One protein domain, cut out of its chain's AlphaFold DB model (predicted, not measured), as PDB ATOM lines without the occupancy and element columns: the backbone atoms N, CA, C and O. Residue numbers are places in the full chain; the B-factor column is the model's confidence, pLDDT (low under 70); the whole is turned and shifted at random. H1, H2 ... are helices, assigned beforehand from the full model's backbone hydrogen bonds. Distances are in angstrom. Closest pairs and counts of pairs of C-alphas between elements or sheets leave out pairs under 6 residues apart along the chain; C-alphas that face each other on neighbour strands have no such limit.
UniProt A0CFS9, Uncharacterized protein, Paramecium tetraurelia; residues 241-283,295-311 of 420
ATOM      1  N   LYS A 241      72.994   4.365  83.524       71.25
ATOM      2  CA  LYS A 241      72.218   4.940  82.410       71.25
ATOM      3  C   LYS A 241      70.734   4.554  82.489       71.25
ATOM      4  O   LYS A 241      69.875   5.325  82.077       71.25
ATOM      5  N   ILE A 242      70.442   3.386  83.066       69.38
ATOM      6  CA  ILE A 242      69.085   2.893  83.324       69.38
ATOM      7  C   ILE A 242      68.387   3.755  84.384       69.38
ATOM      8  O   ILE A 242      67.243   4.154  84.188       69.38
ATOM      9  N   PHE A 243      69.083   4.110  85.466       77.75
ATOM     10  CA  PHE A 243      68.555   4.989  86.510       77.75
ATOM     11  C   PHE A 243      68.255   6.392  85.975       77.75
ATOM     12  O   PHE A 243      67.192   6.940  86.253       77.75
ATOM     13  N   LEU A 244      69.149   6.957  85.153       77.50
ATOM     14  CA  LEU A 244      68.934   8.275  84.552       77.50
ATOM     15  C   LEU A 244      67.745   8.266  83.580       77.50
ATOM     16  O   LEU A 244      66.914   9.170  83.615       77.50
ATOM     17  N   LYS A 245      67.632   7.217  82.753       79.94
ATOM     18  CA  LYS A 245      66.509   7.031  81.826       79.94
ATOM     19  C   LYS A 245      65.184   6.900  82.576       79.94
ATOM     20  O   LYS A 245      64.225   7.557  82.191       79.94
ATOM     21  N   ASN A 246      65.152   6.114  83.653       82.56
ATOM     22  CA  ASN A 246      63.957   5.927  84.475       82.56
ATOM     23  C   ASN A 246      63.552   7.217  85.203       82.56
ATOM     24  O   ASN A 246      62.375   7.553  85.232       82.56
ATOM     25  N   ASN A 247      64.513   7.991  85.717       83.69
ATOM     26  CA  ASN A 247      64.218   9.289  86.327       83.69
ATOM     27  C   ASN A 247      63.691  10.310  85.311       83.69
ATOM     28  O   ASN A 247      62.785  11.081  85.624       83.69
ATOM     29  N   LEU A 248      64.227  10.312  84.087       82.81
ATOM     30  CA  LEU A 248      63.748  11.174  83.004       82.81
ATOM     31  C   LEU A 248      62.333  10.798  82.567       82.81
ATOM     32  O   LEU A 248      61.487  11.681  82.431       82.81
ATOM     33  N   THR A 249      62.042   9.509  82.381       82.25
ATOM     34  CA  THR A 249      60.693   9.060  82.016       82.25
ATOM     35  C   THR A 249      59.692   9.322  83.136       82.25
ATOM     36  O   THR A 249      58.592   9.800  82.861       82.25
ATOM     37  N   GLU A 250      60.070   9.101  84.396       88.88
ATOM     38  CA  GLU A 250      59.215   9.389  85.550       88.88
ATOM     39  C   GLU A 250      58.961  10.895  85.712       88.88
ATOM     40  O   GLU A 250      57.821  11.309  85.924       88.88
ATOM     41  N   SER A 251      59.988  11.729  85.534       84.19
ATOM     42  CA  SER A 251      59.852  13.192  85.575       84.19
ATOM     43  C   SER A 251      58.981  13.714  84.432       84.19
ATOM     44  O   SER A 251      58.135  14.579  84.645       84.19
ATOM     45  N   THR A 252      59.129  13.145  83.232       86.62
ATOM     46  CA  THR A 252      58.301  13.495  82.068       86.62
ATOM     47  C   THR A 252      56.844  13.114  82.311       86.62
ATOM     48  O   THR A 252      55.946  13.907  82.039       86.62
ATOM     49  N   LYS A 253      56.594  11.933  82.888       90.12
ATOM     50  CA  LYS A 253      55.245  11.492  83.247       90.12
ATOM     51  C   LYS A 253      54.607  12.424  84.281       90.12
ATOM     52  O   LYS A 253      53.508  12.911  84.047       90.12
ATOM     53  N   LYS A 254      55.327  12.754  85.362       88.25
ATOM     54  CA  LYS A 254      54.859  13.705  86.389       88.25
ATOM     55  C   LYS A 254      54.541  15.080  85.798       88.25
ATOM     56  O   LYS A 254      53.535  15.679  86.164       88.25
ATOM     57  N   TYR A 255      55.361  15.563  84.865       89.38
ATOM     58  CA  TYR A 255      55.108  16.828  84.177       89.38
ATOM     59  C   TYR A 255      53.848  16.776  83.302       89.38
ATOM     60  O   TYR A 255      53.041  17.700  83.346       89.38
ATOM     61  N   MET A 256      53.645  15.696  82.543       85.25
ATOM     62  CA  MET A 256      52.451  15.526  81.706       85.25
ATOM     63  C   MET A 256      51.170  15.389  82.538       85.25
ATOM     64  O   MET A 256      50.138  15.961  82.175       85.25
ATOM     65  N   ASP A 257      51.240  14.687  83.671       88.69
ATOM     66  CA  ASP A 257      50.126  14.554  84.612       88.69
ATOM     67  C   ASP A 257      49.780  15.915  85.245       88.69
ATOM     68  O   ASP A 257      48.611  16.307  85.273       88.69
ATOM     69  N   GLU A 258      50.783  16.691  85.671       88.75
ATOM     70  CA  GLU A 258      50.566  18.036  86.219       88.75
ATOM     71  C   GLU A 258      50.040  19.008  85.154       88.75
ATOM     72  O   GLU A 258      49.097  19.750  85.420       88.75
ATOM     73  N   ALA A 259      50.560  18.970  83.925       82.25
ATOM     74  CA  ALA A 259      50.054  19.784  82.820       82.25
ATOM     75  C   ALA A 259      48.582  19.466  82.501       82.25
ATOM     76  O   ALA A 259      47.772  20.377  82.306       82.25
ATOM     77  N   SER A 260      48.211  18.182  82.520       83.50
ATOM     78  CA  SER A 260      46.827  17.734  82.325       83.50
ATOM     79  C   SER A 260      45.919  18.203  83.464       83.50
ATOM     80  O   SER A 260      44.809  18.685  83.222       83.50
ATOM     81  N   ARG A 261      46.407  18.142  84.710       88.31
ATOM     82  CA  ARG A 261      45.697  18.645  85.893       88.31
ATOM     83  C   ARG A 261      45.473  20.156  85.822       88.31
ATOM     84  O   ARG A 261      44.359  20.616  86.061       88.31
ATOM     85  N   GLN A 262      46.493  20.922  85.437       78.19
ATOM     86  CA  GLN A 262      46.397  22.374  85.254       78.19
ATOM     87  C   GLN A 262      45.408  22.739  84.142       78.19
ATOM     88  O   GLN A 262      44.583  23.638  84.312       78.19
ATOM     89  N   HIS A 263      45.426  22.004  83.027       80.81
ATOM     90  CA  HIS A 263      44.454  22.193  81.953       80.81
ATOM     91  C   HIS A 263      43.020  21.924  82.433       80.81
ATOM     92  O   HIS A 263      42.115  22.718  82.176       80.81
ATOM     93  N   TYR A 264      42.813  20.838  83.182       84.38
ATOM     94  CA  TYR A 264      41.512  20.492  83.752       84.38
ATOM     95  C   TYR A 264      40.993  21.564  84.725       84.38
ATOM     96  O   TYR A 264      39.842  21.988  84.614       84.38
ATOM     97  N   LEU A 265      41.844  22.059  85.628       83.75
ATOM     98  CA  LEU A 265      41.495  23.134  86.565       83.75
ATOM     99  C   LEU A 265      41.129  24.431  85.832       83.75
ATOM    100  O   LEU A 265      40.100  25.037  86.129       83.75
ATOM    101  N   LYS A 266      41.903  24.808  84.808       79.12
ATOM    102  CA  LYS A 266      41.614  25.979  83.968       79.12
ATOM    103  C   LYS A 266      40.280  25.841  83.227       79.12
ATOM    104  O   LYS A 266      39.521  26.805  83.133       79.12
ATOM    105  N   GLN A 267      39.959  24.643  82.734       74.25
ATOM    106  CA  GLN A 267      38.673  24.355  82.095       74.25
ATOM    107  C   GLN A 267      37.508  24.491  83.090       74.25
ATOM    108  O   GLN A 267      36.472  25.068  82.756       74.25
ATOM    109  N   GLN A 268      37.670  23.999  84.323       77.81
ATOM    110  CA  GLN A 268      36.665  24.163  85.376       77.81
ATOM    111  C   GLN A 268      36.445  25.635  85.737       77.81
ATOM    112  O   GLN A 268      35.301  26.062  85.901       77.81
ATOM    113  N   GLU A 269      37.515  26.424  85.832       74.00
ATOM    114  CA  GLU A 269      37.436  27.850  86.140       74.00
ATOM    115  C   GLU A 269      36.733  28.637  85.025       74.00
ATOM    116  O   GLU A 269      35.822  29.422  85.300       74.00
ATOM    117  N   LEU A 270      37.056  28.346  83.759       68.31
ATOM    118  CA  LEU A 270      36.342  28.876  82.591       68.31
ATOM    119  C   LEU A 270      34.852  28.521  82.621       68.31
ATOM    120  O   LEU A 270      34.000  29.386  82.404       68.31
ATOM    121  N   ASN A 271      34.517  27.271  82.945       69.88
ATOM    122  CA  ASN A 271      33.127  26.832  83.063       69.88
ATOM    123  C   ASN A 271      32.400  27.566  84.200       69.88
ATOM    124  O   ASN A 271      31.250  27.978  84.037       69.88
ATOM    125  N   LYS A 272      33.063  27.784  85.342       72.50
ATOM    126  CA  LYS A 272      32.513  28.531  86.481       72.50
ATOM    127  C   LYS A 272      32.273  30.003  86.135       72.50
ATOM    128  O   LYS A 272      31.198  30.523  86.435       72.50
ATOM    129  N   LEU A 273      33.226  30.650  85.463       68.38
ATOM    130  CA  LEU A 273      33.091  32.027  84.973       68.38
ATOM    131  C   LEU A 273      31.939  32.154  83.974       68.38
ATOM    132  O   LEU A 273      31.109  33.051  84.108       68.38
ATOM    133  N   THR A 274      31.828  31.204  83.044       62.78
ATOM    134  CA  THR A 274      30.735  31.153  82.060       62.78
ATOM    135  C   THR A 274      29.375  31.016  82.753       62.78
ATOM    136  O   THR A 274      28.460  31.795  82.481       62.78
ATOM    137  N   LYS A 275      29.247  30.104  83.731       63.66
ATOM    138  CA  LYS A 275      28.024  29.947  84.541       63.66
ATOM    139  C   LYS A 275      27.664  31.229  85.301       63.66
ATOM    140  O   LYS A 275      26.497  31.626  85.312       63.66
ATOM    141  N   MET A 276      28.649  31.901  85.903       62.41
ATOM    142  CA  MET A 276      28.453  33.179  86.602       62.41
ATOM    143  C   MET A 276      28.023  34.314  85.665       62.41
ATOM    144  O   MET A 276      27.216  35.158  86.045       62.41
ATOM    145  N   GLN A 277      28.562  34.365  84.449       59.69
ATOM    146  CA  GLN A 277      28.230  35.406  83.479       59.69
ATOM    147  C   GLN A 277      26.796  35.245  82.954       59.69
ATOM    148  O   GLN A 277      26.067  36.230  82.857       59.69
ATOM    149  N   ILE A 278      26.362  34.003  82.720       58.31
ATOM    150  CA  ILE A 278      24.991  33.675  82.302       58.31
ATOM    151  C   ILE A 278      23.979  34.003  83.413       58.31
ATOM    152  O   ILE A 278      22.951  34.628  83.154       58.31
ATOM    153  N   THR A 279      24.285  33.668  84.670       55.62
ATOM    154  CA  THR A 279      23.419  34.003  85.822       55.62
ATOM    155  C   THR A 279      23.382  35.499  86.139       55.62
ATOM    156  O   THR A 279      22.358  36.003  86.587       55.62
ATOM    157  N   LYS A 280      24.447  36.259  85.861       57.44
ATOM    158  CA  LYS A 280      24.405  37.730  85.969       57.44
ATOM    159  C   LYS A 280      23.528  38.377  84.889       57.44
ATOM    160  O   LYS A 280      22.947  39.430  85.142       57.44
ATOM    161  N   GLN A 281      23.395  37.757  83.714       54.72
ATOM    162  CA  GLN A 281      22.554  38.270  82.625       54.72
ATOM    163  C   GLN A 281      21.055  37.963  82.799       54.72
ATOM    164  O   GLN A 281      20.231  38.704  82.255       54.72
ATOM    165  N   SER A 282      20.675  36.956  83.598       49.66
ATOM    166  CA  SER A 282      19.267  36.563  83.790       49.66
ATOM    167  C   SER A 282      18.408  37.575  84.562       49.66
ATOM    168  O   SER A 282      17.185  37.466  84.533       49.66
ATOM    169  N   ASN A 283      19.014  38.573  85.217       47.28
ATOM    170  CA  ASN A 283      18.288  39.659  85.893       47.28
ATOM    171  C   ASN A 283      17.975  40.855  84.976       47.28
ATOM    172  O   ASN A 283      17.223  41.747  85.370       47.28
ATOM    173  N   THR A 295      21.089  30.141  77.759       58.41
ATOM    174  CA  THR A 295      20.158  30.547  78.813       58.41
ATOM    175  C   THR A 295      20.282  29.649  80.044       58.41
ATOM    176  O   THR A 295      20.819  28.543  79.986       58.41
ATOM    177  N   SER A 296      19.749  30.098  81.187       55.97
ATOM    178  CA  SER A 296      19.715  29.284  82.412       55.97
ATOM    179  C   SER A 296      18.990  27.948  82.213       55.97
ATOM    180  O   SER A 296      19.402  26.939  82.776       55.97
ATOM    181  N   LYS A 297      17.964  27.922  81.351       61.03
ATOM    182  CA  LYS A 297      17.221  26.705  80.995       61.03
ATOM    183  C   LYS A 297      18.053  25.727  80.169       61.03
ATOM    184  O   LYS A 297      17.884  24.524  80.317       61.03
ATOM    185  N   ASP A 298      18.970  26.226  79.341       61.28
ATOM    186  CA  ASP A 298      19.887  25.379  78.570       61.28
ATOM    187  C   ASP A 298      20.913  24.698  79.491       61.28
ATOM    188  O   ASP A 298      21.281  23.545  79.275       61.28
ATOM    189  N   LEU A 299      21.321  25.382  80.564       60.53
ATOM    190  CA  LEU A 299      22.168  24.829  81.625       60.53
ATOM    191  C   LEU A 299      21.447  23.776  82.471       60.53
ATOM    192  O   LEU A 299      22.016  22.720  82.738       60.53
ATOM    193  N   GLU A 300      20.192  24.029  82.842       65.56
ATOM    194  CA  GLU A 300      19.347  23.038  83.520       65.56
ATOM    195  C   GLU A 300      19.098  21.808  82.638       65.56
ATOM    196  O   GLU A 300      19.138  20.683  83.131       65.56
ATOM    197  N   LEU A 301      18.896  22.000  81.330       63.97
ATOM    198  CA  LEU A 301      18.745  20.907  80.373       63.97
ATOM    199  C   LEU A 301      20.043  20.105  80.218       63.97
ATOM    200  O   LEU A 301      19.993  18.877  80.187       63.97
ATOM    201  N   TYR A 302      21.198  20.768  80.158       66.44
ATOM    202  CA  TYR A 302      22.500  20.101  80.123       66.44
ATOM    203  C   TYR A 302      22.735  19.258  81.384       66.44
ATOM    204  O   TYR A 302      23.071  18.077  81.282       66.44
ATOM    205  N   ASP A 303      22.483  19.827  82.568       62.41
ATOM    206  CA  ASP A 303      22.600  19.103  83.836       62.41
ATOM    207  C   ASP A 303      21.579  17.952  83.918       62.41
ATOM    208  O   ASP A 303      21.905  16.879  84.426       62.41
ATOM    209  N   TYR A 304      20.369  18.119  83.376       63.22
ATOM    210  CA  TYR A 304      19.354  17.066  83.306       63.22
ATOM    211  C   TYR A 304      19.772  15.908  82.385       63.22
ATOM    212  O   TYR A 304      19.692  14.747  82.788       63.22
ATOM    213  N   LEU A 305      20.260  16.211  81.178       59.84
ATOM    214  CA  LEU A 305      20.664  15.217  80.179       59.84
ATOM    215  C   LEU A 305      21.915  14.435  80.594       59.84
ATOM    216  O   LEU A 305      21.998  13.239  80.319       59.84
ATOM    217  N   HIS A 306      22.872  15.084  81.262       58.62
ATOM    218  CA  HIS A 306      24.146  14.456  81.615       58.62
ATOM    219  C   HIS A 306      24.193  13.867  83.030       58.62
ATOM    220  O   HIS A 306      24.898  12.879  83.225       58.62
ATOM    221  N   ASN A 307      23.444  14.401  84.006       59.56
ATOM    222  CA  ASN A 307      23.519  13.909  85.390       59.56
ATOM    223  C   ASN A 307      22.401  12.921  85.768       59.56
ATOM    224  O   ASN A 307      22.546  12.226  86.775       59.56
ATOM    225  N   LYS A 308      21.289  12.828  85.013       50.47
ATOM    226  CA  LYS A 308      20.198  11.858  85.267       50.47
ATOM    227  C   LYS A 308      19.508  11.399  83.969       50.47
ATOM    228  O   LYS A 308      18.410  11.876  83.674       50.47
ATOM    229  N   PRO A 309      20.069  10.438  83.214       47.56
ATOM    230  CA  PRO A 309      19.409   9.932  82.018       47.56
ATOM    231  C   PRO A 309      18.164   9.130  82.421       47.56
ATOM    232  O   PRO A 309      18.259   7.990  82.873       47.56
ATOM    233  N   LYS A 310      16.975   9.722  82.278       51.56
ATOM    234  CA  LYS A 310      15.723   8.959  82.227       51.56
ATOM    235  C   LYS A 310      15.378   8.698  80.760       51.56
ATOM    236  O   LYS A 310      15.486   9.626  79.958       51.56
ATOM    237  N   PRO A 311      14.949   7.479  80.391       44.97
ATOM    238  CA  PRO A 311      14.501   7.201  79.033       44.97
ATOM    239  C   PRO A 311      13.267   8.058  78.730       44.97
ATOM    240  O   PRO A 311      12.228   7.934  79.381       44.97
TER     241      PRO A 311
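Overview. This is residues 241 to 283 and 295 to 311 of the 420 residues of an uncharacterized protein of Paramecium tetraurelia (UniProt A0CFS9). One long straight helix, H1, and a short helix, H2, make a loose, uneven V, with its narrow end where H1 ends and H2 begins. Most of H1 sticks out from this corner as a long arm, residues 241 to 274. The printed part has 60 residues with two named helices, H1 then H2, and no named strand; its class is all helix. It is extended, with a radius of gyration of the C-alphas of 20.0 A, and flat, spanning 63 by 33 by 8 A.

Arrangement. H1, residues 241 to 281, and H2, residues 296 to 307, are close but not clearly touching, with 2 pairs of C-alphas within 8 A. Their closest C-alphas, of Ile 278 and Ser 296, are 6.9 A apart. They run opposite ways at a steep tilt of 41 degrees. In H1 and H2 every O i to N i+4 pair is within hydrogen-bond range.

Along the chain. H1 begins at C-alpha 241 (72.218, 4.940, 82.410) and measures 59.8 A. H2 measures 16.1 A and ends at C-alpha 307 (23.519, 13.909, 85.390).

Size, cuts and confidence. The C-alphas of Lys 241 and Asn 283, the two farthest apart, are 64.2 A apart. Residues 284 to 294 are not printed, and C-alphas 283 and 295 are 11.7 A apart across this cut. Confidence is low, with pLDDT under 70, at residues 242, 270 to 271, 273 to 283 and 295 to 311.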